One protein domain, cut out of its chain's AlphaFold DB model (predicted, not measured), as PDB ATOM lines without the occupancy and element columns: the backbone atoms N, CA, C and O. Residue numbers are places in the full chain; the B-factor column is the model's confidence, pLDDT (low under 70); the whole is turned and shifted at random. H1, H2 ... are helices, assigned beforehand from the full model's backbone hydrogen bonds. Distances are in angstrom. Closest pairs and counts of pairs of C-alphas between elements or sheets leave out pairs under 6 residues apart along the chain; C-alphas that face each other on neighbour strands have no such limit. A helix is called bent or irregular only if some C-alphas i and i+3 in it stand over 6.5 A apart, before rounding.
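What this domain is: This is residues 2 to 59 of the 120 residues of an uncharacterized protein of Pseudanabaena biceps PCC 7429 (UniProt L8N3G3). What shape is this? Two long helices, H2 and H1, make a loose, open V, closed by the link of residues 24 to 31, with residues 2 to 15 and 48 to 59 standing free. What is it made of? The 58 printed residues hold H1, then H2, and no named strand: all helix, loose, radius of gyration of the C-alphas 14.0 A, spans 39 by 26 by 16 A.

Where its parts are: Where is H2? It holds residues 32 to 57, 35.9 A long, ending at C-alpha 57 (-7.003, -18.492, 74.833). Where is H1? It holds residues 3 to 23, 30.8 A long, beginning at C-alpha 3 (-24.784, -34.034, 73.765).

How they stand to each other: How do they meet? H2 and H1 are close but not clearly touching; their closest C-alphas, Leu 20 and His 42, are 6.9 A apart. They run opposite ways at a steep tilt of 50 degrees. Are their backbones even? Every O i to N i+4 pair is within hydrogen-bond range in H1, and 17 of 22 in H2. H2 has a kink of 43 degrees near residue 49; it is neither bent nor irregular, but only just: C-alphas 45 and 48 are 6.4 A apart.

The domain as a whole: How large is it? The two farthest C-alphas, Lys 30 and Ser 59, are 42.3 A apart. Is it continuous? The printed part has no cut, and the H1 to H2 link is short. Where is confidence low? Residues 52 to 53 and 55 to 59 are under 70.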
ATOM      1  N   THR A   2     -20.300 -32.586  72.428       89.31
ATOM      2  CA  THR A   2     -21.053 -33.781  72.792       89.31
ATOM      3  C   THR A   2     -22.465 -33.380  73.260       89.31
ATOM      4  O   THR A   2     -22.710 -32.214  73.600       89.31
ATOM      5  N   PRO A   3     -23.433 -34.313  73.272       85.62
ATOM      6  CA  PRO A   3     -24.784 -34.034  73.765       85.62
ATOM      7  C   PRO A   3     -24.797 -33.571  75.228       85.62
ATOM      8  O   PRO A   3     -25.646 -32.771  75.619       85.62
ATOM      9  N   GLU A   4     -23.847 -34.059  76.026       87.44
ATOM     10  CA  GLU A   4     -23.682 -33.715  77.439       87.44
ATOM     11  C   GLU A   4     -23.169 -32.281  77.610       87.44
ATOM     12  O   GLU A   4     -23.785 -31.493  78.327       87.44
ATOM     13  N   GLU A   5     -22.137 -31.890  76.855       87.75
ATOM     14  CA  GLU A   5     -21.625 -30.511  76.829       87.75
ATOM     15  C   GLU A   5     -22.711 -29.500  76.425       87.75
ATOM     16  O   GLU A   5     -22.792 -28.404  76.981       87.75
ATOM     17  N   SER A   6     -23.590 -29.866  75.484       85.38
ATOM     18  CA  SER A   6     -24.698 -29.000  75.060       85.38
ATOM     19  C   SER A   6     -25.730 -28.772  76.170       85.38
ATOM     20  O   SER A   6     -26.284 -27.675  76.271       85.38
ATOM     21  N   LYS A   7     -26.002 -29.784  77.004       90.31
ATOM     22  CA  LYS A   7     -26.940 -29.657  78.131       90.31
ATOM     23  C   LYS A   7     -26.391 -28.720  79.199       90.31
ATOM     24  O   LYS A   7     -27.078 -27.770  79.562       90.31
ATOM     25  N   VAL A   8     -25.140 -28.934  79.604       91.19
ATOM     26  CA  VAL A   8     -24.453 -28.092  80.594       91.19
ATOM     27  C   VAL A   8     -24.412 -26.638  80.123       91.19
ATOM     28  O   VAL A   8     -24.801 -25.727  80.851       91.19
ATOM     29  N   LEU A   9     -24.049 -26.408  78.856       88.81
ATOM     30  CA  LEU A   9     -24.049 -25.063  78.288       88.81
ATOM     31  C   LEU A   9     -25.445 -24.418  78.329       88.81
ATOM     32  O   LEU A   9     -25.573 -23.255  78.704       88.81
ATOM     33  N   LYS A  10     -26.504 -25.161  77.984       88.62
ATOM     34  CA  LYS A  10     -27.886 -24.655  78.041       88.62
ATOM     35  C   LYS A  10     -28.313 -24.279  79.458       88.62
ATOM     36  O   LYS A  10     -29.029 -23.294  79.617       88.62
ATOM     37  N   GLU A  11     -27.907 -25.037  80.468       92.19
ATOM     38  CA  GLU A  11     -28.214 -24.728  81.868       92.19
ATOM     39  C   GLU A  11     -27.532 -23.435  82.317       92.19
ATOM     40  O   GLU A  11     -28.200 -22.545  82.848       92.19
ATOM     41  N   HIS A  12     -26.245 -23.265  82.003       90.12
ATOM     42  CA  HIS A  12     -25.526 -22.025  82.298       90.12
ATOM     43  C   HIS A  12     -26.120 -20.815  81.573       90.12
ATOM     44  O   HIS A  12     -26.263 -19.752  82.173       90.12
ATOM     45  N   LEU A  13     -26.530 -20.974  80.312       88.19
ATOM     46  CA  LEU A  13     -27.175 -19.898  79.557       88.19
ATOM     47  C   LEU A  13     -28.540 -19.516  80.141       88.19
ATOM     48  O   LEU A  13     -28.866 -18.334  80.192       88.19
ATOM     49  N   LYS A  14     -29.328 -20.487  80.623       90.06
ATOM     50  CA  LYS A  14     -30.594 -20.206  81.322       90.06
ATOM     51  C   LYS A  14     -30.361 -19.461  82.634       90.06
ATOM     52  O   LYS A  14     -31.078 -18.505  82.920       90.06
ATOM     53  N   ALA A  15     -29.355 -19.871  83.405       90.88
ATOM     54  CA  ALA A  15     -28.980 -19.183  84.635       90.88
ATOM     55  C   ALA A  15     -28.522 -17.742  84.351       90.88
ATOM     56  O   ALA A  15     -28.996 -16.809  84.996       90.88
ATOM     57  N   ALA A  16     -27.684 -17.546  83.329       88.00
ATOM     58  CA  ALA A  16     -27.258 -16.222  82.888       88.00
ATOM     59  C   ALA A  16     -28.453 -15.356  82.455       88.00
ATOM     60  O   ALA A  16     -28.568 -14.215  82.891       88.00
ATOM     61  N   ALA A  17     -29.387 -15.903  81.671       87.19
ATOM     62  CA  ALA A  17     -30.584 -15.182  81.240       87.19
ATOM     63  C   ALA A  17     -31.457 -14.723  82.423       87.19
ATOM     64  O   ALA A  17     -31.946 -13.594  82.417       87.19
ATOM     65  N   ALA A  18     -31.615 -15.558  83.454       89.50
ATOM     66  CA  ALA A  18     -32.350 -15.188  84.664       89.50
ATOM     67  C   ALA A  18     -31.665 -14.045  85.435       89.50
ATOM     68  O   ALA A  18     -32.337 -13.130  85.910       89.50
ATOM     69  N   ILE A  19     -30.329 -14.060  85.523       89.62
ATOM     70  CA  ILE A  19     -29.553 -12.979  86.148       89.62
ATOM     71  C   ILE A  19     -29.725 -11.676  85.363       89.62
ATOM     72  O   ILE A  19     -29.975 -10.636  85.970       89.62
ATOM     73  N   LEU A  20     -29.620 -11.724  84.033       86.00
ATOM     74  CA  LEU A  20     -29.775 -10.538  83.191       86.00
ATOM     75  C   LEU A  20     -31.172  -9.928  83.345       86.00
ATOM     76  O   LEU A  20     -31.274  -8.737  83.608       86.00
ATOM     77  N   LEU A  21     -32.226 -10.750  83.309       85.94
ATOM     78  CA  LEU A  21     -33.605 -10.286  83.480       85.94
ATOM     79  C   LEU A  21     -33.837  -9.599  84.835       85.94
ATOM     80  O   LEU A  21     -34.530  -8.589  84.899       85.94
ATOM     81  N   ASN A  22     -33.244 -10.122  85.912       87.31
ATOM     82  CA  ASN A  22     -33.366  -9.532  87.249       87.31
ATOM     83  C   ASN A  22     -32.649  -8.179  87.377       87.31
ATOM     84  O   ASN A  22     -33.030  -7.371  88.221       87.31
ATOM     85  N   ASN A  23     -31.614  -7.942  86.568       85.38
ATOM     86  CA  ASN A  23     -30.860  -6.687  86.556       85.38
ATOM     87  C   ASN A  23     -31.413  -5.662  85.554       85.38
ATOM     88  O   ASN A  23     -30.977  -4.511  85.566       85.38
ATOM     89  N   THR A  24     -32.373  -6.043  84.709       85.94
ATOM     90  CA  THR A  24     -33.041  -5.118  83.793       85.94
ATOM     91  C   THR A  24     -34.167  -4.370  84.522       85.94
ATOM     92  O   THR A  24     -35.056  -4.999  85.109       85.94
ATOM     93  N   PRO A  25     -34.190  -3.025  84.506       85.06
ATOM     94  CA  PRO A  25     -35.256  -2.259  85.137       85.06
ATOM     95  C   PRO A  25     -36.603  -2.523  84.454       85.06
ATOM     96  O   PRO A  25     -36.708  -2.629  83.232       85.06
ATOM     97  N   LYS A  26     -37.682  -2.552  85.246       81.06
ATOM     98  CA  LYS A  26     -39.054  -2.807  84.753       81.06
ATOM     99  C   LYS A  26     -39.519  -1.807  83.688       81.06
ATOM    100  O   LYS A  26     -40.462  -2.079  82.953       81.06
ATOM    101  N   GLU A  27     -38.880  -0.647  83.620       75.88
ATOM    102  CA  GLU A  27     -39.152   0.394  82.633       75.88
ATOM    103  C   GLU A  27     -38.708   0.001  81.220       75.88
ATOM    104  O   GLU A  27     -39.411   0.310  80.260       75.88
ATOM    105  N   GLU A  28     -37.612  -0.749  81.098       77.31
ATOM    106  CA  GLU A  28     -37.078  -1.233  79.820       77.31
ATOM    107  C   GLU A  28     -37.830  -2.471  79.307       77.31
ATOM    108  O   GLU A  28     -37.770  -2.793  78.122       77.31
ATOM    109  N   LEU A  29     -38.636  -3.114  80.157       79.69
ATOM    110  CA  LEU A  29     -39.462  -4.276  79.805       79.69
ATOM    111  C   LEU A  29     -40.831  -3.915  79.194       79.69
ATOM    112  O   LEU A  29     -41.681  -4.785  79.018       79.69
ATOM    113  N   LYS A  30     -41.076  -2.635  78.889       82.56
ATOM    114  CA  LYS A  30     -42.390  -2.149  78.428       82.56
ATOM    115  C   LYS A  30     -42.638  -2.332  76.932       82.56
ATOM    116  O   LYS A  30     -43.789  -2.462  76.525       82.56
ATOM    117  N   SER A  31     -41.594  -2.308  76.105       89.31
ATOM    118  CA  SER A  31     -41.710  -2.413  74.647       89.31
ATOM    119  C   SER A  31     -40.723  -3.428  74.090       89.31
ATOM    120  O   SER A  31     -39.657  -3.646  74.659       89.31
ATOM    121  N   PHE A  32     -41.045  -4.015  72.939       83.69
ATOM    122  CA  PHE A  32     -40.141  -4.960  72.287       83.69
ATOM    123  C   PHE A  32     -38.781  -4.322  71.963       83.69
ATOM    124  O   PHE A  32     -37.740  -4.904  72.247       83.69
ATOM    125  N   ASN A  33     -38.793  -3.081  71.466       85.06
ATOM    126  CA  ASN A  33     -37.576  -2.334  71.152       85.06
ATOM    127  C   ASN A  33     -36.720  -2.059  72.401       85.06
ATOM    128  O   ASN A  33     -35.507  -2.230  72.373       85.06
ATOM    129  N   SER A  34     -37.339  -1.662  73.517       85.12
ATOM    130  CA  SER A  34     -36.603  -1.410  74.763       85.12
ATOM    131  C   SER A  34     -36.025  -2.696  75.360       85.12
ATOM    132  O   SER A  34     -34.892  -2.678  75.829       85.12
ATOM    133  N   ILE A  35     -36.752  -3.816  75.264       84.81
ATOM    134  CA  ILE A  35     -36.254  -5.135  75.675       84.81
ATOM    135  C   ILE A  35     -35.044  -5.531  74.826       84.81
ATOM    136  O   ILE A  35     -34.027  -5.954  75.368       84.81
ATOM    137  N   GLU A  36     -35.129  -5.381  73.505       85.44
ATOM    138  CA  GLU A  36     -34.031  -5.724  72.599       85.44
ATOM    139  C   GLU A  36     -32.778  -4.885  72.881       85.44
ATOM    140  O   GLU A  36     -31.674  -5.431  72.967       85.44
ATOM    141  N   LEU A  37     -32.944  -3.575  73.091       86.56
ATOM    142  CA  LEU A  37     -31.848  -2.677  73.453       86.56
ATOM    143  C   LEU A  37     -31.215  -3.062  74.795       86.56
ATOM    144  O   LEU A  37     -29.992  -3.156  74.869       86.56
ATOM    145  N   ALA A  38     -32.022  -3.352  75.817       85.62
ATOM    146  CA  ALA A  38     -31.534  -3.770  77.130       85.62
ATOM    147  C   ALA A  38     -30.757  -5.095  77.060       85.62
ATOM    148  O   ALA A  38     -29.640  -5.205  77.570       85.62
ATOM    149  N   VAL A  39     -31.301  -6.097  76.359       86.75
ATOM    150  CA  VAL A  39     -30.631  -7.390  76.150       86.75
ATOM    151  C   VAL A  39     -29.314  -7.204  75.400       86.75
ATOM    152  O   VAL A  39     -28.295  -7.777  75.788       86.75
ATOM    153  N   ARG A  40     -29.302  -6.384  74.345       85.69
ATOM    154  CA  ARG A  40     -28.085  -6.061  73.594       85.69
ATOM    155  C   ARG A  40     -27.033  -5.397  74.480       85.69
ATOM    156  O   ARG A  40     -25.860  -5.761  74.398       85.69
ATOM    157  N   ASP A  41     -27.438  -4.453  75.316       87.50
ATOM    158  CA  ASP A  41     -26.545  -3.757  76.237       87.50
ATOM    159  C   ASP A  41     -25.917  -4.719  77.248       87.50
ATOM    160  O   ASP A  41     -24.698  -4.713  77.426       87.50
ATOM    161  N   HIS A  42     -26.720  -5.602  77.843       86.75
ATOM    162  CA  HIS A  42     -26.236  -6.656  78.732       86.75
ATOM    163  C   HIS A  42     -25.280  -7.629  78.027       86.75
ATOM    164  O   HIS A  42     -24.238  -7.985  78.583       86.75
ATOM    165  N   LEU A  43     -25.584  -8.027  76.786       84.88
ATOM    166  CA  LEU A  43     -24.699  -8.888  76.002       84.88
ATOM    167  C   LEU A  43     -23.345  -8.222  75.740       84.88
ATOM    168  O   LEU A  43     -22.318  -8.885  75.839       84.88
ATOM    169  N   LEU A  44     -23.326  -6.928  75.418       82.69
ATOM    170  CA  LEU A  44     -22.086  -6.206  75.126       82.69
ATOM    171  C   LEU A  44     -21.268  -5.877  76.380       82.69
ATOM    172  O   LEU A  44     -20.040  -5.875  76.306       82.69
ATOM    173  N   LYS A  45     -21.925  -5.581  77.507       83.50
ATOM    174  CA  LYS A  45     -21.261  -5.169  78.753       83.50
ATOM    175  C   LYS A  45     -20.778  -6.352  79.585       83.50
ATOM    176  O   LYS A  45     -19.627  -6.346  80.001       83.50
ATOM    177  N   GLU A  46     -21.627  -7.356  79.788       84.38
ATOM    178  CA  GLU A  46     -21.363  -8.446  80.740       84.38
ATOM    179  C   GLU A  46     -20.898  -9.724  80.032       84.38
ATOM    180  O   GLU A  46     -19.904 -10.337  80.408       84.38
ATOM    181  N   VAL A  47     -21.591 -10.127  78.962       83.88
ATOM    182  CA  VAL A  47     -21.361 -11.440  78.332       83.88
ATOM    183  C   VAL A  47     -20.185 -11.415  77.356       83.88
ATOM    184  O   VAL A  47     -19.385 -12.351  77.310       83.88
ATOM    185  N   ALA A  48     -20.060 -10.353  76.560       79.94
ATOM    186  CA  ALA A  48     -19.023 -10.255  75.547       79.94
ATOM    187  C   ALA A  48     -17.604 -10.337  76.140       79.94
ATOM    188  O   ALA A  48     -16.834 -11.139  75.606       79.94
ATOM    189  N   PRO A  49     -17.243  -9.613  77.227       79.50
ATOM    190  CA  PRO A  49     -15.916  -9.715  77.842       79.50
ATOM    191  C   PRO A  49     -15.561 -11.133  78.294       79.50
ATOM    192  O   PRO A  49     -14.465 -11.606  77.988       79.50
ATOM    193  N   GLU A  50     -16.501 -11.824  78.946       80.06
ATOM    194  CA  GLU A  50     -16.322 -13.203  79.414       80.06
ATOM    195  C   GLU A  50     -16.063 -14.159  78.248       80.06
ATOM    196  O   GLU A  50     -15.124 -14.961  78.276       80.06
ATOM    197  N   ILE A  51     -16.839 -14.028  77.168       77.94
ATOM    198  CA  ILE A  51     -16.668 -14.864  75.979       77.94
ATOM    199  C   ILE A  51     -15.356 -14.558  75.273       77.94
ATOM    200  O   ILE A  51     -14.693 -15.484  74.818       77.94
ATOM    201  N   GLY A  52     -14.931 -13.303  75.146       68.38
ATOM    202  CA  GLY A  52     -13.715 -13.037  74.379       68.38
ATOM    203  C   GLY A  52     -12.411 -13.392  75.081       68.38
ATOM    204  O   GLY A  52     -11.365 -13.374  74.426       68.38
ATOM    205  N   ASN A  53     -12.455 -13.885  76.323       68.31
ATOM    206  CA  ASN A  53     -11.378 -14.730  76.837       68.31
ATOM    207  C   ASN A  53     -11.071 -15.896  75.874       68.31
ATOM    208  O   ASN A  53      -9.902 -16.241  75.710       68.31
ATOM    209  N   PHE A  54     -12.060 -16.413  75.132       70.62
ATOM    210  CA  PHE A  54     -11.900 -17.387  74.042       70.62
ATOM    211  C   PHE A  54     -10.960 -16.910  72.918       70.62
ATOM    212  O   PHE A  54     -10.140 -17.669  72.394       70.62
ATOM    213  N   LEU A  55     -11.017 -15.625  72.550       64.94
ATOM    214  CA  LEU A  55     -10.107 -15.040  71.554       64.94
ATOM    215  C   LEU A  55      -8.672 -14.953  72.091       64.94
ATOM    216  O   LEU A  55      -7.700 -15.086  71.345       64.94
ATOM    217  N   SER A  56      -8.526 -14.745  73.401       64.44
ATOM    218  CA  SER A  56      -7.216 -14.718  74.048       64.44
ATOM    219  C   SER A  56      -6.622 -16.119  74.223       64.44
ATOM    220  O   SER A  56      -5.439 -16.313  73.949       64.44
ATOM    221  N   SER A  57      -7.435 -17.111  74.599       65.31
ATOM    222  CA  SER A  57      -7.003 -18.492  74.833       65.31
ATOM    223  C   SER A  57      -6.676 -19.234  73.537       65.31
ATOM    224  O   SER A  57      -5.775 -20.071  73.514       65.31
ATOM    225  N   SER A  58      -7.332 -18.876  72.431       64.44
ATOM    226  CA  SER A  58      -7.036 -19.428  71.102       64.44
ATOM    227  C   SER A  58      -5.677 -18.998  70.533       64.44
ATOM    228  O   SER A  58      -5.176 -19.647  69.614       64.44
ATOM    229  N   SER A  59      -5.019 -17.962  71.074       61.94
ATOM    230  CA  SER A  59      -3.729 -17.481  70.557       61.94
ATOM    231  C   SER A  59      -2.616 -17.481  71.616       61.94
ATOM    232  O   SER A  59      -2.583 -16.686  72.549       61.94
TER     233      SER A  59